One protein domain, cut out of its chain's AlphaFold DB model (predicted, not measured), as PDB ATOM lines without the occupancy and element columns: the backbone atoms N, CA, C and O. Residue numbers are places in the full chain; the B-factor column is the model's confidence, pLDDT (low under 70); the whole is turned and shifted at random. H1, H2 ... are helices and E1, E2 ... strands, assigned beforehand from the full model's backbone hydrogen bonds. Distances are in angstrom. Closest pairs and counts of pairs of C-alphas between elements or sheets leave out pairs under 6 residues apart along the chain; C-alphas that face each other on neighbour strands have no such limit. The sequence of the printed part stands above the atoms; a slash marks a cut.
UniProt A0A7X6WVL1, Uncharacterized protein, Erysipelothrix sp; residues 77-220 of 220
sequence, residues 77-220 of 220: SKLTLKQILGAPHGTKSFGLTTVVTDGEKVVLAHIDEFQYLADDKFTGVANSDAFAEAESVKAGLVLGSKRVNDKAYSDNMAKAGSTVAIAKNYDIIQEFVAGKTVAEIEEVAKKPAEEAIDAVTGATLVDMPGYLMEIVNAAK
ATOM      1  N   SER A  77      34.278  16.318  54.354       89.06
ATOM      2  CA  SER A  77      33.653  16.590  53.053       89.06
ATOM      3  C   SER A  77      34.641  16.540  51.883       89.06
ATOM      4  O   SER A  77      34.223  16.430  50.733       89.06
ATOM      5  N   LYS A  78      35.949  16.585  52.167       91.81
ATOM      6  CA  LYS A  78      37.018  16.411  51.174       91.81
ATOM      7  C   LYS A  78      37.428  14.958  50.985       91.81
ATOM      8  O   LYS A  78      38.233  14.670  50.100       91.81
ATOM      9  N   LEU A  79      36.918  14.054  51.821       94.00
ATOM     10  CA  LEU A  79      37.258  12.649  51.710       94.00
ATOM     11  C   LEU A  79      36.655  12.067  50.439       94.00
ATOM     12  O   LEU A  79      35.459  12.178  50.180       94.00
ATOM     13  N   THR A  80      37.501  11.403  49.668       94.31
ATOM     14  CA  THR A  80      37.100  10.633  48.496       94.31
ATOM     15  C   THR A  80      37.478   9.184  48.724       94.31
ATOM     16  O   THR A  80      38.590   8.896  49.158       94.31
ATOM     17  N   LEU A  81      36.541   8.276  48.461       94.25
ATOM     18  CA  LEU A  81      36.754   6.835  48.492       94.25
ATOM     19  C   LEU A  81      36.761   6.330  47.052       94.25
ATOM     20  O   LEU A  81      35.811   6.572  46.309       94.25
ATOM     21  N   LYS A  82      37.800   5.594  46.671       96.38
ATOM     22  CA  LYS A  82      37.858   4.922  45.376       96.38
ATOM     23  C   LYS A  82      38.366   3.503  45.544       96.38
ATOM     24  O   LYS A  82      39.274   3.238  46.326       96.38
ATOM     25  N   GLN A  83      37.763   2.596  44.793       96.56
ATOM     26  CA  GLN A  83      38.147   1.197  44.725       96.56
ATOM     27  C   GLN A  83      38.456   0.846  43.275       96.56
ATOM     28  O   GLN A  83      37.713   1.234  42.371       96.56
ATOM     29  N   ILE A  84      39.552   0.129  43.049       97.56
ATOM     30  CA  ILE A  84      39.922  -0.373  41.728       97.56
ATOM     31  C   ILE A  84      40.242  -1.863  41.787       97.56
ATOM     32  O   ILE A  84      40.657  -2.392  42.820       97.56
ATOM     33  N   LEU A  85      40.065  -2.507  40.637       97.19
ATOM     34  CA  LEU A  85      40.581  -3.836  40.358       97.19
ATOM     35  C   LEU A  85      41.828  -3.696  39.488       97.19
ATOM     36  O   LEU A  85      41.790  -3.002  38.468       97.19
ATOM     37  N   GLY A  86      42.904  -4.374  39.858       95.75
ATOM     38  CA  GLY A  86      44.130  -4.405  39.069       95.75
ATOM     39  C   GLY A  86      44.881  -5.719  39.230       95.75
ATOM     40  O   GLY A  86      44.342  -6.720  39.693       95.75
ATOM     41  N   ALA A  87      46.122  -5.744  38.759       95.31
ATOM     42  CA  ALA A  87      46.974  -6.928  38.785       95.31
ATOM     43  C   ALA A  87      48.355  -6.532  39.326       95.31
ATOM     44  O   ALA A  87      49.315  -6.452  38.557       95.31
ATOM     45  N   PRO A  88      48.464  -6.231  40.635       92.75
ATOM     46  CA  PRO A  88      49.726  -5.807  41.231       92.75
ATOM     47  C   PRO A  88      50.738  -6.959  41.282       92.75
ATOM     48  O   PRO A  88      51.926  -6.707  41.435       92.75
ATOM     49  N   HIS A  89      50.276  -8.206  41.126       85.62
ATOM     50  CA  HIS A  89      51.084  -9.418  41.169       85.62
ATOM     51  C   HIS A  89      50.691 -10.410  40.059       85.62
ATOM     52  O   HIS A  89      49.677 -11.102  40.144       85.62
ATOM     53  N   GLY A  90      51.543 -10.537  39.036       85.62
ATOM     54  CA  GLY A  90      51.437 -11.583  38.014       85.62
ATOM     55  C   GLY A  90      50.080 -11.656  37.291       85.62
ATOM     56  O   GLY A  90      49.412 -10.653  37.068       85.62
ATOM     57  N   THR A  91      49.697 -12.863  36.858       90.38
ATOM     58  CA  THR A  91      48.481 -13.111  36.048       90.38
ATOM     59  C   THR A  91      47.535 -14.146  36.656       90.38
ATOM     60  O   THR A  91      46.563 -14.554  36.022       90.38
ATOM     61  N   LYS A  92      47.835 -14.628  37.868       90.19
ATOM     62  CA  LYS A  92      47.068 -15.698  38.532       90.19
ATOM     63  C   LYS A  92      46.036 -15.172  39.522       90.19
ATOM     64  O   LYS A  92      45.307 -15.964  40.112       90.19
ATOM     65  N   SER A  93      45.988 -13.866  39.704       95.44
ATOM     66  CA  SER A  93      45.205 -13.194  40.722       95.44
ATOM     67  C   SER A  93      44.911 -11.762  40.292       95.44
ATOM     68  O   SER A  93      45.475 -11.268  39.313       95.44
ATOM     69  N   PHE A  94      44.006 -11.110  41.013       97.50
ATOM     70  CA  PHE A  94      43.727  -9.689  40.854       97.50
ATOM     71  C   PHE A  94      43.694  -9.002  42.221       97.50
ATOM     72  O   PHE A  94      43.241  -9.589  43.205       97.50
ATOM     73  N   GLY A  95      44.187  -7.768  42.271       97.38
ATOM     74  CA  GLY A  95      44.131  -6.890  43.431       97.38
ATOM     75  C   GLY A  95      42.791  -6.168  43.506       97.38
ATOM     76  O   GLY A  95      42.233  -5.763  42.485       97.38
ATOM     77  N   LEU A  96      42.277  -6.020  44.720       97.81
ATOM     78  CA  LEU A  96      41.201  -5.112  45.081       97.81
ATOM     79  C   LEU A  96      41.804  -4.056  46.004       97.81
ATOM     80  O   LEU A  96      42.019  -4.308  47.191       97.81
ATOM     81  N   THR A  97      42.064  -2.875  45.456       98.06
ATOM     82  CA  THR A  97      42.686  -1.783  46.203       98.06
ATOM     83  C   THR A  97      41.686  -0.663  46.408       98.06
ATOM     84  O   THR A  97      41.123  -0.117  45.460       98.06
ATOM     85  N   THR A  98      41.457  -0.332  47.674       97.25
ATOM     86  CA  THR A  98      40.556   0.724  48.125       97.25
ATOM     87  C   THR A  98      41.371   1.820  48.794       97.25
ATOM     88  O   THR A  98      42.152   1.536  49.700       97.25
ATOM     89  N   VAL A  99      41.200   3.067  48.368       97.56
ATOM     90  CA  VAL A  99      41.935   4.220  48.892       97.56
ATOM     91  C   VAL A  99      40.962   5.317  49.292       97.56
ATOM     92  O   VAL A  99      40.026   5.639  48.561       97.56
ATOM     93  N   VAL A 100      41.214   5.895  50.465       96.25
ATOM     94  CA  VAL A 100      40.607   7.138  50.931       96.25
ATOM     95  C   VAL A 100      41.648   8.245  50.830       96.25
ATOM     96  O   VAL A 100      42.732   8.111  51.403       96.25
ATOM     97  N   THR A 101      41.329   9.348  50.154       96.19
ATOM     98  CA  THR A 101      42.177  10.554  50.118       96.19
ATOM     99  C   THR A 101      41.421  11.763  50.644       96.19
ATOM    100  O   THR A 101      40.196  11.782  50.587       96.19
ATOM    101  N   ASP A 102      42.132  12.786  51.113       95.50
ATOM    102  CA  ASP A 102      41.557  14.106  51.416       95.50
ATOM    103  C   ASP A 102      41.748  15.135  50.285       95.50
ATOM    104  O   ASP A 102      41.599  16.343  50.492       95.50
ATOM    105  N   GLY A 103      42.100  14.652  49.089       92.00
ATOM    106  CA  GLY A 103      42.453  15.460  47.922       92.00
ATOM    107  C   GLY A 103      43.932  15.853  47.837       92.00
ATOM    108  O   GLY A 103      44.377  16.262  46.767       92.00
ATOM    109  N   GLU A 104      44.711  15.701  48.913       93.00
ATOM    110  CA  GLU A 104      46.162  15.941  48.910       93.00
ATOM    111  C   GLU A 104      46.942  14.670  49.262       93.00
ATOM    112  O   GLU A 104      47.937  14.329  48.612       93.00
ATOM    113  N   LYS A 105      46.479  13.953  50.288       96.06
ATOM    114  CA  LYS A 105      47.168  12.813  50.886       96.06
ATOM    115  C   LYS A 105      46.266  11.597  50.957       96.06
ATOM    116  O   LYS A 105      45.047  11.693  51.112       96.06
ATOM    117  N   VAL A 106      46.892  10.429  50.899       96.88
ATOM    118  CA  VAL A 106      46.239   9.167  51.240       96.88
ATOM    119  C   VAL A 106      45.964   9.170  52.742       96.88
ATOM    120  O   VAL A 106      46.882   9.253  53.552       96.88
ATOM    121  N   VAL A 107      44.693   9.082  53.123       96.06
ATOM    122  CA  VAL A 107      44.259   8.953  54.522       96.06
ATOM    123  C   VAL A 107      44.319   7.493  54.951       96.06
ATOM    124  O   VAL A 107      44.792   7.183  56.043       96.06
ATOM    125  N   LEU A 108      43.849   6.595  54.084       95.12
ATOM    126  CA  LEU A 108      43.833   5.159  54.323       95.12
ATOM    127  C   LEU A 108      43.912   4.411  52.993       95.12
ATOM    128  O   LEU A 108      43.325   4.840  52.001       95.12
ATOM    129  N   ALA A 109      44.587   3.268  52.989       96.38
ATOM    130  CA  ALA A 109      44.529   2.300  51.905       96.38
ATOM    131  C   ALA A 109      44.172   0.918  52.464       96.38
ATOM    132  O   ALA A 109      44.511   0.590  53.604       96.38
ATOM    133  N   HIS A 110      43.508   0.105  51.652       96.44
ATOM    134  CA  HIS A 110      43.217  -1.292  51.928       96.44
ATOM    135  C   HIS A 110      43.423  -2.115  50.658       96.44
ATOM    136  O   HIS A 110      42.785  -1.850  49.643       96.44
ATOM    137  N   ILE A 111      44.312  -3.099  50.731       97.25
ATOM    138  CA  ILE A 111      44.624  -4.045  49.661       97.25
ATOM    139  C   ILE A 111      44.083  -5.404  50.078       97.25
ATOM    140  O   ILE A 111      44.419  -5.884  51.159       97.25
ATOM    141  N   ASP A 112      43.326  -6.054  49.207       97.50
ATOM    142  CA  ASP A 112      43.158  -7.505  49.215       97.50
ATOM    143  C   ASP A 112      43.480  -8.045  47.821       97.50
ATOM    144  O   ASP A 112      43.520  -7.302  46.843       97.50
ATOM    145  N   GLU A 113      43.721  -9.340  47.713       97.25
ATOM    146  CA  GLU A 113      43.995  -9.977  46.436       97.25
ATOM    147  C   GLU A 113      43.226 -11.286  46.356       97.25
ATOM    148  O   GLU A 113      43.181 -12.061  47.312       97.25
ATOM    149  N   PHE A 114      42.620 -11.535  45.205       97.88
ATOM    150  CA  PHE A 114      41.764 -12.685  44.987       97.88
ATOM    151  C   PHE A 114      42.366 -13.602  43.938       97.88
ATOM    152  O   PHE A 114      42.893 -13.167  42.911       97.88
ATOM    153  N   GLN A 115      42.277 -14.901  44.199       97.06
ATOM    154  CA  GLN A 115      42.817 -15.940  43.337       97.06
ATOM    155  C   GLN A 115      41.878 -17.147  43.337       97.06
ATOM    156  O   GLN A 115      41.251 -17.452  44.350       97.06
ATOM    157  N   TYR A 116      41.810 -17.868  42.216       97.19
ATOM    158  CA  TYR A 116      41.231 -19.210  42.215       97.19
ATOM    159  C   TYR A 116      42.188 -20.199  42.896       97.19
ATOM    160  O   TYR A 116      43.321 -20.399  42.446       97.19
ATOM    161  N   LEU A 117      41.734 -20.791  43.996       96.25
ATOM    162  CA  LEU A 117      42.504 -21.609  44.931       96.25
ATOM    163  C   LEU A 117      41.826 -22.967  45.130       96.25
ATOM    164  O   LEU A 117      40.640 -23.099  44.856       96.25
ATOM    165  N   ALA A 118      42.574 -23.974  45.586       96.62
ATOM    166  CA  ALA A 118      42.029 -25.311  45.822       96.62
ATOM    167  C   ALA A 118      41.008 -25.297  46.973       96.62
ATOM    168  O   ALA A 118      41.317 -24.832  48.071       96.62
ATOM    169  N   ASP A 119      39.805 -25.799  46.715       95.88
ATOM    170  CA  ASP A 119      38.676 -25.779  47.656       95.88
ATOM    171  C   ASP A 119      38.893 -26.653  48.907       95.88
ATOM    172  O   ASP A 119      38.333 -26.383  49.964       95.88
ATOM    173  N   ASP A 120      39.782 -27.645  48.825       95.44
ATOM    174  CA  ASP A 120      40.177 -28.518  49.935       95.44
ATOM    175  C   ASP A 120      41.031 -27.829  51.017       95.44
ATOM    176  O   ASP A 120      41.212 -28.368  52.112       95.44
ATOM    177  N   LYS A 121      41.598 -26.656  50.710       95.56
ATOM    178  CA  LYS A 121      42.576 -25.950  51.560       95.56
ATOM    179  C   LYS A 121      42.238 -24.494  51.817       95.56
ATOM    180  O   LYS A 121      42.801 -23.912  52.743       95.56
ATOM    181  N   PHE A 122      41.401 -23.901  50.976       97.81
ATOM    182  CA  PHE A 122      41.130 -22.474  50.980       97.81
ATOM    183  C   PHE A 122      39.638 -22.205  51.121       97.81
ATOM    184  O   PHE A 122      38.802 -22.873  50.524       97.81
ATOM    185  N   THR A 123      39.321 -21.170  51.886       97.56
ATOM    186  CA  THR A 123      37.970 -20.648  52.048       97.56
ATOM    187  C   THR A 123      37.630 -19.752  50.863       97.56
ATOM    188  O   THR A 123      38.354 -18.794  50.567       97.56
ATOM    189  N   GLY A 124      36.525 -20.052  50.185       97.62
ATOM    190  CA  GLY A 124      35.993 -19.209  49.121       97.62
ATOM    191  C   GLY A 124      35.296 -17.946  49.637       97.62
ATOM    192  O   GLY A 124      35.014 -17.802  50.826       97.62
ATOM    193  N   VAL A 125      35.003 -17.017  48.730       96.94
ATOM    194  CA  VAL A 125      34.142 -15.853  49.002       96.94
ATOM    195  C   VAL A 125      32.714 -16.274  49.378       96.94
ATOM    196  O   VAL A 125      32.314 -17.425  49.178       96.94
ATOM    197  N   ALA A 126      31.915 -15.339  49.897       94.81
ATOM    198  CA  ALA A 126      30.495 -15.580  50.145       94.81
ATOM    199  C   ALA A 126      29.801 -16.162  48.895       94.81
ATOM    200  O   ALA A 126      30.096 -15.760  47.770       94.81
ATOM    201  N   ASN A 127      28.883 -17.107  49.115       94.94
ATOM    202  CA  ASN A 127      28.159 -17.853  48.076       94.94
ATOM    203  C   ASN A 127      29.013 -18.812  47.219       94.94
ATOM    204  O   ASN A 127      28.537 -19.271  46.183       94.94
ATOM    205  N   SER A 128      30.235 -19.167  47.642       96.19
ATOM    206  CA  SER A 128      31.091 -20.098  46.881       96.19
ATOM    207  C   SER A 128      30.445 -21.458  46.607       96.19
ATOM    208  O   SER A 128      30.576 -21.954  45.489       96.19
ATOM    209  N   ASP A 129      29.698 -22.022  47.560       94.12
ATOM    210  CA  ASP A 129      28.987 -23.294  47.358       94.12
ATOM    211  C   ASP A 129      27.962 -23.182  46.221       94.12
ATOM    212  O   ASP A 129      27.939 -24.009  45.311       94.12
ATOM    213  N   ALA A 130      27.190 -22.091  46.192       95.81
ATOM    214  CA  ALA A 130      26.234 -21.825  45.121       95.81
ATOM    215  C   ALA A 130      26.925 -21.611  43.762       95.81
ATOM    216  O   ALA A 130      26.404 -22.031  42.729       95.81
ATOM    217  N   PHE A 131      28.110 -20.988  43.735       95.56
ATOM    218  CA  PHE A 131      28.890 -20.854  42.500       95.56
ATOM    219  C   PHE A 131      29.393 -22.204  41.980       95.56
ATOM    220  O   PHE A 131      29.454 -22.395  40.763       95.56
ATOM    221  N   ALA A 132      29.739 -23.127  42.881       93.38
ATOM    222  CA  ALA A 132      30.136 -24.485  42.532       93.38
ATOM    223  C   ALA A 132      28.942 -25.309  42.021       93.38
ATOM    224  O   ALA A 132      29.042 -25.922  40.961       93.38
ATOM    225  N   GLU A 133      27.797 -25.265  42.711       95.00
ATOM    226  CA  GLU A 133      26.548 -25.923  42.289       95.00
ATOM    227  C   GLU A 133      26.058 -25.426  40.923       95.00
ATOM    228  O   GLU A 133      25.550 -26.204  40.117       95.00
ATOM    229  N   ALA A 134      26.235 -24.134  40.644       96.31
ATOM    230  CA  ALA A 134      25.896 -23.522  39.365       96.31
ATOM    231  C   ALA A 134      26.974 -23.710  38.280       96.31
ATOM    232  O   ALA A 134      26.880 -23.077  37.226       96.31
ATOM    233  N   GLU A 135      28.026 -24.497  38.543       95.31
ATOM    234  CA  GLU A 135      29.167 -24.740  37.645       95.31
ATOM    235  C   GLU A 135      29.844 -23.449  37.127       95.31
ATOM    236  O   GLU A 135      30.494 -23.427  36.081       95.31
ATOM    237  N   SER A 136      29.699 -22.342  37.865       95.12
ATOM    238  CA  SER A 136      30.249 -21.027  37.504       95.12
ATOM    239  C   SER A 136      31.736 -20.908  37.841       95.12
ATOM    240  O   SER A 136      32.448 -20.084  37.267       95.12
ATOM    241  N   VAL A 137      32.212 -21.753  38.756       94.94
ATOM    242  CA  VAL A 137      33.628 -21.938  39.071       94.94
ATOM    243  C   VAL A 137      34.014 -23.369  38.717       94.94
ATOM    244  O   VAL A 137      33.252 -24.311  38.919       94.94
ATOM    245  N   LYS A 138      35.217 -23.538  38.165       95.56
ATOM    246  CA  LYS A 138      35.748 -24.857  37.821       95.56
ATOM    247  C   LYS A 138      35.797 -25.751  39.068       95.56
ATOM    248  O   LYS A 138      36.351 -25.342  40.083       95.56
ATOM    249  N   ALA A 139      35.307 -26.984  38.941       95.25
ATOM    250  CA  ALA A 139      35.341 -27.985  40.007       95.25
ATOM    251  C   ALA A 139      36.739 -28.127  40.645       95.25
ATOM    252  O   ALA A 139      37.753 -28.173  39.933       95.25
ATOM    253  N   GLY A 140      36.776 -28.215  41.978       95.81
ATOM    254  CA  GLY A 140      38.007 -28.266  42.770       95.81
ATOM    255  C   GLY A 140      38.638 -26.898  43.053       95.81
ATOM    256  O   GLY A 140      39.759 -26.847  43.559       95.81
ATOM    257  N   LEU A 141      37.985 -25.794  42.669       97.31
ATOM    258  CA  LEU A 141      38.467 -24.436  42.908       97.31
ATOM    259  C   LEU A 141      37.404 -23.560  43.571       97.31
ATOM    260  O   LEU A 141      36.213 -23.676  43.300       97.31
ATOM    261  N   VAL A 142      37.876 -22.594  44.352       97.56
ATOM    262  CA  VAL A 142      37.107 -21.461  44.874       97.56
ATOM    263  C   VAL A 142      37.813 -20.157  44.532       97.56
ATOM    264  O   VAL A 142      39.042 -20.110  44.497       97.56
ATOM    265  N   LEU A 143      37.064 -19.077  44.301       97.81
ATOM    266  CA  LEU A 143      37.645 -17.734  44.335       97.81
ATOM    267  C   LEU A 143      37.832 -17.348  45.805       97.81
ATOM    268  O   LEU A 143      36.848 -17.262  46.535       97.81
ATOM    269  N   GLY A 144      39.070 -17.138  46.248       97.81
ATOM    270  CA  GLY A 144      39.385 -16.846  47.647       97.81
ATOM    271  C   GLY A 144      40.158 -15.544  47.819       97.81
ATOM    272  O   GLY A 144      41.041 -15.234  47.019       97.81
ATOM    273  N   SER A 145      39.836 -14.813  48.888       98.00
ATOM    274  CA  SER A 145      40.615 -13.669  49.382       98.00
ATOM    275  C   SER A 145      41.912 -14.162  50.023       98.00
ATOM    276  O   SER A 145      41.893 -15.101  50.830       98.00
ATOM    277  N   LYS A 146      43.038 -13.520  49.708       97.56
ATOM    278  CA  LYS A 146      44.315 -13.798  50.371       97.56
ATOM    279  C   LYS A 146      44.330 -13.313  51.814       97.56
ATOM    280  O   LYS A 146      44.992 -13.954  52.621       97.56
ATOM    281  N   ARG A 147      43.589 -12.256  52.171       96.81
ATOM    282  CA  ARG A 147      43.434 -11.852  53.579       96.81
ATOM    283  C   ARG A 147      42.649 -12.876  54.396       96.81
ATOM    284  O   ARG A 147      43.096 -13.251  55.475       96.81
ATOM    285  N   VAL A 148      41.522 -13.374  53.881       97.06
ATOM    286  CA  VAL A 148      40.733 -14.427  54.556       97.06
ATOM    287  C   VAL A 148      41.552 -15.710  54.704       97.06
ATOM    288  O   VAL A 148      41.478 -16.392  55.723       97.06
ATOM    289  N   ASN A 149      42.377 -16.014  53.704       98.25
ATOM    290  CA  ASN A 149      43.226 -17.199  53.674       98.25
ATOM    291  C   ASN A 149      44.682 -16.933  54.088       98.25
ATOM    292  O   ASN A 149      45.567 -17.701  53.700       98.25
ATOM    293  N   ASP A 150      44.947 -15.879  54.870       98.12
ATOM    294  CA  ASP A 150      46.307 -15.385  55.142       98.12
ATOM    295  C   ASP A 150      47.244 -16.494  55.611       98.12
ATOM    296  O   ASP A 150      48.324 -16.670  55.052       98.12
ATOM    297  N   LYS A 151      46.800 -17.309  56.572       97.31
ATOM    298  CA  LYS A 151      47.607 -18.417  57.080       97.31
ATOM    299  C   LYS A 151      47.964 -19.425  55.982       97.31
ATOM    300  O   LYS A 151      49.141 -19.696  55.759       97.31
ATOM    301  N   ALA A 152      46.961 -19.995  55.314       96.69
ATOM    302  CA  ALA A 152      47.173 -21.046  54.318       96.69
ATOM    303  C   ALA A 152      47.986 -20.538  53.115       96.69
ATOM    304  O   ALA A 152      48.822 -21.261  52.568       96.69
ATOM    305  N   TYR A 153      47.774 -19.280  52.721       96.56
ATOM    306  CA  TYR A 153      48.516 -18.654  51.635       96.56
ATOM    307  C   TYR A 153      49.963 -18.341  52.041       96.56
ATOM    308  O   TYR A 153      50.898 -18.664  51.304       96.56
ATOM    309  N   SER A 154      50.169 -17.793  53.239       97.19
ATOM    310  CA  SER A 154      51.498 -17.494  53.781       97.19
ATOM    311  C   SER A 154      52.342 -18.755  53.972       97.19
ATOM    312  O   SER A 154      53.529 -18.740  53.657       97.19
ATOM    313  N   ASP A 155      51.738 -19.878  54.374       96.00
ATOM    314  CA  ASP A 155      52.425 -21.176  54.454       96.00
ATOM    315  C   ASP A 155      52.971 -21.621  53.076       96.00
ATOM    316  O   ASP A 155      53.993 -22.308  52.992       96.00
ATOM    317  N   ASN A 156      52.328 -21.224  51.970       92.62
ATOM    318  CA  ASN A 156      52.847 -21.458  50.620       92.62
ATOM    319  C   ASN A 156      53.923 -20.446  50.219       92.62
ATOM    320  O   ASN A 156      54.916 -20.842  49.610       92.62
ATOM    321  N   MET A 157      53.770 -19.173  50.587       93.69
ATOM    322  CA  MET A 157      54.797 -18.152  50.348       93.69
ATOM    323  C   MET A 157      56.099 -18.447  51.096       93.69
ATOM    324  O   MET A 157      57.179 -18.236  50.546       93.69
ATOM    325  N   ALA A 158      56.024 -18.996  52.310       94.38
ATOM    326  CA  ALA A 158      57.197 -19.386  53.090       94.38
ATOM    327  C   ALA A 158      58.033 -20.465  52.381       94.38
ATOM    328  O   ALA A 158      59.262 -20.414  52.398       94.38
ATOM    329  N   LYS A 159      57.387 -21.400  51.666       92.50
ATOM    330  CA  LYS A 159      58.080 -22.399  50.825       92.50
ATOM    331  C   LYS A 159      58.823 -21.758  49.649       92.50
ATOM    332  O   LYS A 159      59.776 -22.345  49.150       92.50
ATOM    333  N   ALA A 160      58.388 -20.575  49.220       86.69
ATOM    334  CA  ALA A 160      59.053 -19.747  48.216       86.69
ATOM    335  C   ALA A 160      60.038 -18.728  48.829       86.69
ATOM    336  O   ALA A 160      60.577 -17.896  48.106       86.69
ATOM    337  N   GLY A 161      60.288 -18.793  50.143       87.94
ATOM    338  CA  GLY A 161      61.285 -17.976  50.839       87.94
ATOM    339  C   GLY A 161      60.765 -16.682  51.471       87.94
ATOM    340  O   GLY A 161      61.569 -15.933  52.016       87.94
ATOM    341  N   SER A 162      59.457 -16.403  51.438       90.44
ATOM    342  CA  SER A 162      58.919 -15.226  52.137       90.44
ATOM    343  C   SER A 162      58.995 -15.399  53.655       90.44
ATOM    344  O   SER A 162      58.664 -16.456  54.193       90.44
ATOM    345  N   THR A 163      59.411 -14.345  54.353       92.75
ATOM    346  CA  THR A 163      59.541 -14.316  55.819       92.75
ATOM    347  C   THR A 163      58.403 -13.562  56.506       92.75
ATOM    348  O   THR A 163      58.349 -13.521  57.734       92.75
ATOM    349  N   VAL A 164      57.483 -12.975  55.732       96.62
ATOM    350  CA  VAL A 164      56.390 -12.132  56.228       96.62
ATOM    351  C   VAL A 164      55.072 -12.629  55.646       96.62
ATOM    352  O   VAL A 164      54.964 -12.853  54.442       96.62
ATOM    353  N   ALA A 165      54.059 -12.786  56.501       97.69
ATOM    354  CA  ALA A 165      52.722 -13.209  56.086       97.69
ATOM    355  C   ALA A 165      52.095 -12.226  55.080       97.69
ATOM    356  O   ALA A 165      52.381 -11.024  55.117       97.69
ATOM    357  N   ILE A 166      51.236 -12.709  54.182       97.12
ATOM    358  CA  ILE A 166      50.684 -11.891  53.096       97.12
ATOM    359  C   ILE A 166      49.870 -10.704  53.624       97.12
ATOM    360  O   ILE A 166      50.113  -9.569  53.216       97.12
ATOM    361  N   ALA A 167      49.003 -10.922  54.615       97.12
ATOM    362  CA  ALA A 167      48.223  -9.853  55.231       97.12
ATOM    363  C   ALA A 167      49.118  -8.836  55.949       97.12
ATOM    364  O   ALA A 167      48.842  -7.637  55.905       97.12
ATOM    365  N   LYS A 168      50.226  -9.285  56.560       97.69
ATOM    366  CA  LYS A 168      51.182  -8.374  57.203       97.69
ATOM    367  C   LYS A 168      51.941  -7.532  56.178       97.69
ATOM    368  O   LYS A 168      52.149  -6.351  56.431       97.69
ATOM    369  N   ASN A 169      52.309  -8.093  55.024       97.69
ATOM    370  CA  ASN A 169      52.891  -7.304  53.937       97.69
ATOM    371  C   ASN A 169      51.927  -6.204  53.476       97.69
ATOM    372  O   ASN A 169      52.335  -5.049  53.386       97.69
ATOM    373  N   TYR A 170      50.655  -6.537  53.233       97.69
ATOM    374  CA  TYR A 170      49.651  -5.543  52.844       97.69
ATOM    375  C   TYR A 170      49.481  -4.454  53.902       97.69
ATOM    376  O   TYR A 170      49.456  -3.274  53.566       97.69
ATOM    377  N   ASP A 171      49.428  -4.824  55.182       97.19
ATOM    378  CA  ASP A 171      49.332  -3.854  56.272       97.19
ATOM    379  C   ASP A 171      50.540  -2.903  56.314       97.19
ATOM    380  O   ASP A 171      50.345  -1.700  56.446       97.19
ATOM    381  N   ILE A 172      51.766  -3.400  56.115       97.69
ATOM    382  CA  ILE A 172      52.976  -2.559  56.065       97.69
ATOM    383  C   ILE A 172      52.937  -1.593  54.872       97.69
ATOM    384  O   ILE A 172      53.274  -0.421  55.020       97.69
ATOM    385  N   ILE A 173      52.495  -2.051  53.697       98.19
ATOM    386  CA  ILE A 173      52.349  -1.192  52.509       98.19
ATOM    387  C   ILE A 173      51.320  -0.085  52.772       98.19
ATOM    388  O   ILE A 173      51.562   1.082  52.472       98.19
ATOM    389  N   GLN A 174      50.179  -0.441  53.365       97.44
ATOM    390  CA  GLN A 174      49.117   0.502  53.714       97.44
ATOM    391  C   GLN A 174      49.577   1.530  54.759       97.44
ATOM    392  O   GLN A 174      49.260   2.711  54.636       97.44
ATOM    393  N   GLU A 175      50.343   1.098  55.765       96.56
ATOM    394  CA  GLU A 175      50.966   1.974  56.764       96.56
ATOM    395  C   GLU A 175      51.994   2.916  56.122       96.56
ATOM    396  O   GLU A 175      52.036   4.097  56.458       96.56
ATOM    397  N   PHE A 176      52.784   2.423  55.164       98.06
ATOM    398  CA  PHE A 176      53.772   3.225  54.445       98.06
ATOM    399  C   PHE A 176      53.137   4.367  53.642       98.06
ATOM    400  O   PHE A 176      53.674   5.476  53.633       98.06
ATOM    401  N   VAL A 177      52.011   4.124  52.963       97.88
ATOM    402  CA  VAL A 177      51.360   5.149  52.126       97.88
ATOM    403  C   VAL A 177      50.511   6.142  52.919       97.88
ATOM    404  O   VAL A 177      50.250   7.240  52.428       97.88
ATOM    405  N   ALA A 178      50.077   5.791  54.131       96.25
ATOM    406  CA  ALA A 178      49.240   6.658  54.949       96.25
ATOM    407  C   ALA A 178      49.940   7.998  55.249       96.25
ATOM    408  O   ALA A 178      51.082   8.056  55.704       96.25
ATOM    409  N   GLY A 179      49.246   9.102  54.977       95.69
ATOM    410  CA  GLY A 179      49.742  10.468  55.144       95.69
ATOM    411  C   GLY A 179      50.682  10.964  54.040       95.69
ATOM    412  O   GLY A 179      51.093  12.126  54.098       95.69
ATOM    413  N   LYS A 180      51.015  10.137  53.042       98.00
ATOM    414  CA  LYS A 180      51.802  10.546  51.872       98.00
ATOM    415  C   LYS A 180      50.915  11.107  50.770       98.00
ATOM    416  O   LYS A 180      49.755  10.727  50.613       98.00
ATOM    417  N   THR A 181      51.488  12.001  49.983       98.38
ATOM    418  CA  THR A 181      50.915  12.458  48.719       98.38
ATOM    419  C   THR A 181      51.032  11.372  47.651       98.38
ATOM    420  O   THR A 181      51.922  10.519  47.693       98.38
ATOM    421  N   VAL A 182      50.171  11.436  46.636       97.75
ATOM    422  CA  VAL A 182      50.230  10.520  45.485       97.75
ATOM    423  C   VAL A 182      51.598  10.565  44.793       97.75
ATOM    424  O   VAL A 182      52.108   9.527  44.380       97.75
ATOM    425  N   ALA A 183      52.225  11.744  44.716       98.38
ATOM    426  CA  ALA A 183      53.533  11.921  44.089       98.38
ATOM    427  C   ALA A 183      54.664  11.207  44.852       98.38
ATOM    428  O   ALA A 183      55.491  10.549  44.226       98.38
ATOM    429  N   GLU A 184      54.678  11.287  46.187       98.62
ATOM    430  CA  GLU A 184      55.669  10.589  47.022       98.62
ATOM    431  C   GLU A 184      55.558   9.065  46.882       98.62
ATOM    432  O   GLU A 184      56.568   8.363  46.844       98.62
ATOM    433  N   ILE A 185      54.333   8.542  46.785       98.62
ATOM    434  CA  ILE A 185      54.094   7.105  46.594       98.62
ATOM    435  C   ILE A 185      54.528   6.685  45.185       98.62
ATOM    436  O   ILE A 185      55.202   5.670  45.018       98.62
ATOM    437  N   GLU A 186      54.177   7.482  44.171       98.50
ATOM    438  CA  GLU A 186      54.516   7.221  42.771       98.50
ATOM    439  C   GLU A 186      56.033   7.233  42.522       98.50
ATOM    440  O   GLU A 186      56.517   6.468  41.688       98.50
ATOM    441  N   GLU A 187      56.796   8.049  43.254       98.62
ATOM    442  CA  GLU A 187      58.260   8.031  43.200       98.62
ATOM    443  C   GLU A 187      58.820   6.665  43.617       98.62
ATOM    444  O   GLU A 187      59.654   6.100  42.910       98.62
ATOM    445  N   VAL A 188      58.330   6.097  44.725       98.62
ATOM    446  CA  VAL A 188      58.769   4.776  45.202       98.62
ATOM    447  C   VAL A 188      58.260   3.659  44.295       98.62
ATOM    448  O   VAL A 188      59.009   2.738  43.981       98.62
ATOM    449  N   ALA A 189      57.033   3.778  43.785       98.06
ATOM    450  CA  ALA A 189      56.448   2.819  42.850       98.06
ATOM    451  C   ALA A 189      57.205   2.715  41.512       98.06
ATOM    452  O   ALA A 189      57.035   1.741  40.786       98.06
ATOM    453  N   LYS A 190      58.018   3.715  41.151       98.25
ATOM    454  CA  LYS A 190      58.835   3.717  39.923       98.25
ATOM    455  C   LYS A 190      60.251   3.181  40.131       98.25
ATOM    456  O   LYS A 190      60.992   3.064  39.153       98.25
ATOM    457  N   LYS A 191      60.642   2.878  41.370       98.31
ATOM    458  CA  LYS A 191      61.962   2.317  41.672       98.31
ATOM    459  C   LYS A 191      62.047   0.841  41.270       98.31
ATOM    460  O   LYS A 191      61.016   0.167  41.181       98.31
ATOM    461  N   PRO A 192      63.263   0.310  41.051       97.69
ATOM    462  CA  PRO A 192      63.481  -1.131  40.980       97.69
ATOM    463  C   PRO A 192      62.907  -1.849  42.208       97.69
ATOM    464  O   PRO A 192      62.848  -1.275  43.294       97.69
ATOM    465  N   ALA A 193      62.510  -3.112  42.039       95.75
ATOM    466  CA  ALA A 193      61.834  -3.885  43.083       95.75
ATOM    467  C   ALA A 193      62.594  -3.891  44.421       95.75
ATOM    468  O   ALA A 193      61.995  -3.613  45.454       95.75
ATOM    469  N   GLU A 194      63.905  -4.142  44.394       95.94
ATOM    470  CA  GLU A 194      64.751  -4.161  45.596       95.94
ATOM    471  C   GLU A 194      64.737  -2.808  46.323       95.94
ATOM    472  O   GLU A 194      64.458  -2.752  47.516       95.94
ATOM    473  N   GLU A 195      64.912  -1.702  45.597       97.88
ATOM    474  CA  GLU A 195      64.877  -0.355  46.179       97.88
ATOM    475  C   GLU A 195      63.493   0.034  46.722       97.88
ATOM    476  O   GLU A 195      63.388   0.770  47.706       97.88
ATOM    477  N   ALA A 196      62.414  -0.425  46.078       97.75
ATOM    478  CA  ALA A 196      61.055  -0.200  46.562       97.75
ATOM    479  C   ALA A 196      60.786  -0.988  47.854       97.75
ATOM    480  O   ALA A 196      60.170  -0.458  48.776       97.75
ATOM    481  N   ILE A 197      61.273  -2.228  47.944       96.44
ATOM    482  CA  ILE A 197      61.188  -3.057  49.156       96.44
ATOM    483  C   ILE A 197      61.987  -2.422  50.295       96.44
ATOM    484  O   ILE A 197      61.464  -2.297  51.401       96.44
ATOM    485  N   ASP A 198      63.202  -1.945  50.019       97.31
ATOM    486  CA  ASP A 198      64.042  -1.265  51.009       97.31
ATOM    487  C   ASP A 198      63.388   0.019  51.543       97.31
ATOM    488  O   ASP A 198      63.538   0.356  52.718       97.31
ATOM    489  N   ALA A 199      62.637   0.739  50.702       98.06
ATOM    490  CA  ALA A 199      61.888   1.923  51.118       98.06
ATOM    491  C   ALA A 199      60.665   1.586  51.994       98.06
ATOM    492  O   ALA A 199      60.290   2.383  52.859       98.06
ATOM    493  N   VAL A 200      60.041   0.423  51.779       97.50
ATOM    494  CA  VAL A 200      58.869  -0.068  52.520       97.50
ATOM    495  C   VAL A 200      59.322  -1.086  53.571       97.50
ATOM    496  O   VAL A 200      59.003  -2.278  53.526       97.50
ATOM    497  N   THR A 201      60.108  -0.596  54.532       94.44
ATOM    498  CA  THR A 201      60.788  -1.411  55.544       94.44
ATOM    499  C   THR A 201      59.850  -2.404  56.232       94.44
ATOM    500  O   THR A 201      58.876  -2.025  56.883       94.44
ATOM    501  N   GLY A 202      60.200  -3.688  56.150       95.00
ATOM    502  CA  GLY A 202      59.488  -4.786  56.808       95.00
ATOM    503  C   GLY A 202      58.538  -5.563  55.898       95.00
ATOM    504  O   GLY A 202      58.089  -6.637  56.293       95.00
ATOM    505  N   ALA A 203      58.254  -5.076  54.689       95.44
ATOM    506  CA  ALA A 203      57.597  -5.868  53.657       95.44
ATOM    507  C   ALA A 203      58.631  -6.645  52.820       95.44
ATOM    508  O   ALA A 203      59.810  -6.312  52.792       95.44
ATOM    509  N   THR A 204      58.190  -7.712  52.154       94.00
ATOM    510  CA  THR A 204      59.051  -8.658  51.413       94.00
ATOM    511  C   THR A 204      58.486  -9.052  50.046       94.00
ATOM    512  O   THR A 204      58.986  -9.977  49.406       94.00
ATOM    513  N   LEU A 205      57.421  -8.386  49.587       93.62
ATOM    514  CA  LEU A 205      56.804  -8.694  48.298       93.62
ATOM    515  C   LEU A 205      57.656  -8.145  47.154       93.62
ATOM    516  O   LEU A 205      57.859  -6.939  47.054       93.62
ATOM    517  N   VAL A 206      58.097  -9.028  46.258       92.88
ATOM    518  CA  VAL A 206      58.909  -8.659  45.085       92.88
ATOM    519  C   VAL A 206      58.178  -7.716  44.126       92.88
ATOM    520  O   VAL A 206      58.804  -6.881  43.483       92.88
ATOM    521  N   ASP A 207      56.848  -7.786  44.085       95.19
ATOM    522  CA  ASP A 207      56.007  -6.914  43.263       95.19
ATOM    523  C   ASP A 207      55.627  -5.596  43.968       95.19
ATOM    524  O   ASP A 207      54.631  -4.967  43.616       95.19
ATOM    525  N   MET A 208      56.410  -5.152  44.963       97.12
ATOM    526  CA  MET A 208      56.205  -3.887  45.690       97.12
ATOM    527  C   MET A 208      55.864  -2.690  44.777       97.12
ATOM    528  O   MET A 208      54.882  -1.999  45.066       97.12
ATOM    529  N   PRO A 209      56.576  -2.455  43.650       97.94
ATOM    530  CA  PRO A 209      56.213  -1.393  42.707       97.94
ATOM    531  C   PRO A 209      54.766  -1.479  42.199       97.94
ATOM    532  O   PRO A 209      54.085  -0.460  42.085       97.94
ATOM    533  N   GLY A 210      54.275  -2.695  41.934       97.81
ATOM    534  CA  GLY A 210      52.921  -2.952  41.447       97.81
ATOM    535  C   GLY A 210      51.851  -2.585  42.472       97.81
ATOM    536  O   GLY A 210      50.908  -1.872  42.135       97.81
ATOM    537  N   TYR A 211      52.028  -2.991  43.733       98.25
ATOM    538  CA  TYR A 211      51.097  -2.642  44.815       98.25
ATOM    539  C   TYR A 211      51.042  -1.130  45.071       98.25
ATOM    540  O   TYR A 211      49.957  -0.561  45.201       98.25
ATOM    541  N   LEU A 212      52.198  -0.455  45.097       98.50
ATOM    542  CA  LEU A 212      52.246   1.000  45.268       98.50
ATOM    543  C   LEU A 212      51.605   1.732  44.079       98.50
ATOM    544  O   LEU A 212      50.882   2.707  44.276       98.50
ATOM    545  N   MET A 213      51.817   1.252  42.849       98.06
ATOM    546  CA  MET A 213      51.200   1.839  41.657       98.06
ATOM    547  C   MET A 213      49.681   1.633  41.630       98.06
ATOM    548  O   MET A 213      48.944   2.517  41.194       98.06
ATOM    549  N   GLU A 214      49.185   0.497  42.118       97.62
ATOM    550  CA  GLU A 214      47.748   0.269  42.254       97.62
ATOM    551  C   GLU A 214      47.116   1.263  43.245       97.62
ATOM    552  O   GLU A 214      46.099   1.881  42.927       97.62
ATOM    553  N   ILE A 215      47.772   1.531  44.382       98.25
ATOM    554  CA  ILE A 215      47.358   2.591  45.318       98.25
ATOM    555  C   ILE A 215      47.366   3.966  44.638       98.25
ATOM    556  O   ILE A 215      46.401   4.715  44.771       98.25
ATOM    557  N   VAL A 216      48.412   4.299  43.872       98.06
ATOM    558  CA  VAL A 216      48.494   5.564  43.114       98.06
ATOM    559  C   VAL A 216      47.321   5.711  42.145       98.06
ATOM    560  O   VAL A 216      46.730   6.784  42.053       98.06
ATOM    561  N   ASN A 217      46.957   4.643  41.436       96.94
ATOM    562  CA  ASN A 217      45.845   4.653  40.488       96.94
ATOM    563  C   ASN A 217      44.479   4.763  41.181       96.94
ATOM    564  O   ASN A 217      43.561   5.382  40.639       96.94
ATOM    565  N   ALA A 218      44.342   4.181  42.373       97.00
ATOM    566  CA  ALA A 218      43.148   4.316  43.196       97.00
ATOM    567  C   ALA A 218      43.042   5.704  43.848       97.00
ATOM    568  O   ALA A 218      41.940   6.154  44.122       97.00
ATOM    569  N   ALA A 219      44.159   6.397  44.074       96.19
ATOM    570  CA  ALA A 219      44.187   7.725  44.689       96.19
ATOM    571  C   ALA A 219      43.948   8.895  43.707       96.19
ATOM    572  O   ALA A 219      43.777  10.027  44.154       96.19
ATOM    573  N   LYS A 220      43.983   8.643  42.391       90.25
ATOM    574  CA  LYS A 220      43.727   9.620  41.311       90.25
ATOM    575  C   LYS A 220      42.280   9.565  40.847       90.25
ATOM    576  O   LYS A 220      41.734  10.614  40.455       90.25
TER     577      LYS A 220
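AT A GLANCE: This is residues 77 to 220 of the 220 residues of an uncharacterized protein of Erysipelothrix sp (UniProt A0A7X6WVL1). A twisted sheet of four strands, curled like part of a barrel, has two helices packed over one face: H6 crosses E1, E2 and E3 slantwise, and H3 runs along E3. H4 and H5 pack on H6, H2 meets the first residues of H3 to make a corner with it, and the small H1 lies at the far end of the length, near E4. The printed part has 144 residues with four named strands and six named helices, in the order E1 E2 E3 H1 E4 H2 H3 H4 H5 H6; the sheet's order is E1, E2, E3, E4, antiparallel throughout, and the class is mixed, helices and strands. The whole is compact, with a radius of gyration of the C-alphas of 16.1 A, and flat in outline, spanning 47 by 39 by 21 A.

IN THESE COORDINATES: The longest strand, E3, takes residues 106 to 118 and runs 35.2 A, from C-alpha 106 at (46.239, 9.167, 51.240) to C-alpha 118 at (42.029, -25.311, 45.822). E2, residues 93 to 101, measures 25.7 A, and E1, residues 80 to 86, measures 19.1 A, beginning at C-alpha 80 at (37.100, 10.633, 48.496). E4 is the short strand of residues 141 to 145. H3, residues 166 to 177, is 17.1 A long, and H6, residues 208 to 219, is 16.7 A long, ending at C-alpha 219 at (44.187, 7.725, 44.689). H2 takes residues 150 to 159 and measures 14.4 A. The shorter helices are H1, residues 128 to 133, H4, residues 182 to 189, and H5, residues 193 to 199.

HOW THE PARTS SIT: E1, E2 and E3 form a meander, each strand the antiparallel neighbour of the one before; E1 and E2 are a hairpin, and so are E2 and E3. Between E1 and E2, N 82 and O 99 are 2.9 A apart, within hydrogen-bond range; between E2 and E3, N 98 and O 110 are 2.8 A apart. E4, an edge strand like E1, is antiparallel to E3 at 165 degrees, with N 117 and O 142 at 2.8 A. H3 and H6 lie on the same face of the sheet, giving two layers, helices on one face of a sheet. H6, at a height over the sheet of 8.1 A, lies over E2 and only just over E1 and E3, with 3 C-alphas on each; it runs slantwise to the strands, at 46 degrees to E2 on the local plane. Its closest C-alphas to E2 are those of Ala 218 and Val 99, 5.8 A apart. H3, at a height of 7.3 A, lies over E3 and runs along the strands, at 21 degrees to E3 on the local plane; the closest C-alphas are those of Ala 109 and Gln 174, 5.2 A apart. H3 and H6 are close but not clearly touching, with the C-alphas of Ile 173 and Leu 212 closest at 7.6 A. H4 touches H6 at a shallow tilt of 18 degrees, opposite ways, and the closest C-alphas, of Ala 189 and Pro 209, are 4.2 A apart. H5 touches residues 208 to 209 alone of H6, at a steep tilt of 69.9 degrees, only just short of about perpendicular; the C-alphas of Ile 197 and Met 208 are closest, at 6.1 A. H4 and H5 only just touch, with 3 pairs of C-alphas within 8 A, those of Val 188 and Ala 196 closest at 5.6 A. H2, not on the sheet, touches residues 166 to 167 of H3 about perpendicular, at 81 degrees, with the C-alphas of Ser 154 and Ile 166 closest at 5.7 A. H1 only grazes the sheet, with its residues 128 to 132, and touches no helix. Every O i to N i+4 pair is within hydrogen-bond range in H1, H3, H5 and H6, against 4 of 6 in H2 and 3 of 4 in H4.

THE WHOLE: The two C-alphas farthest apart are those of Glu 133 and Glu 184, at 46.9 A. The printed part has no cut and ends at the chain's last residue, Lys 220. No link is long; the links E2 to E3, E4 to H2, H3 to H4 and H4 to H5 are tight. The mean pLDDT of the printed part is 96.0, and no printed residue is under 70.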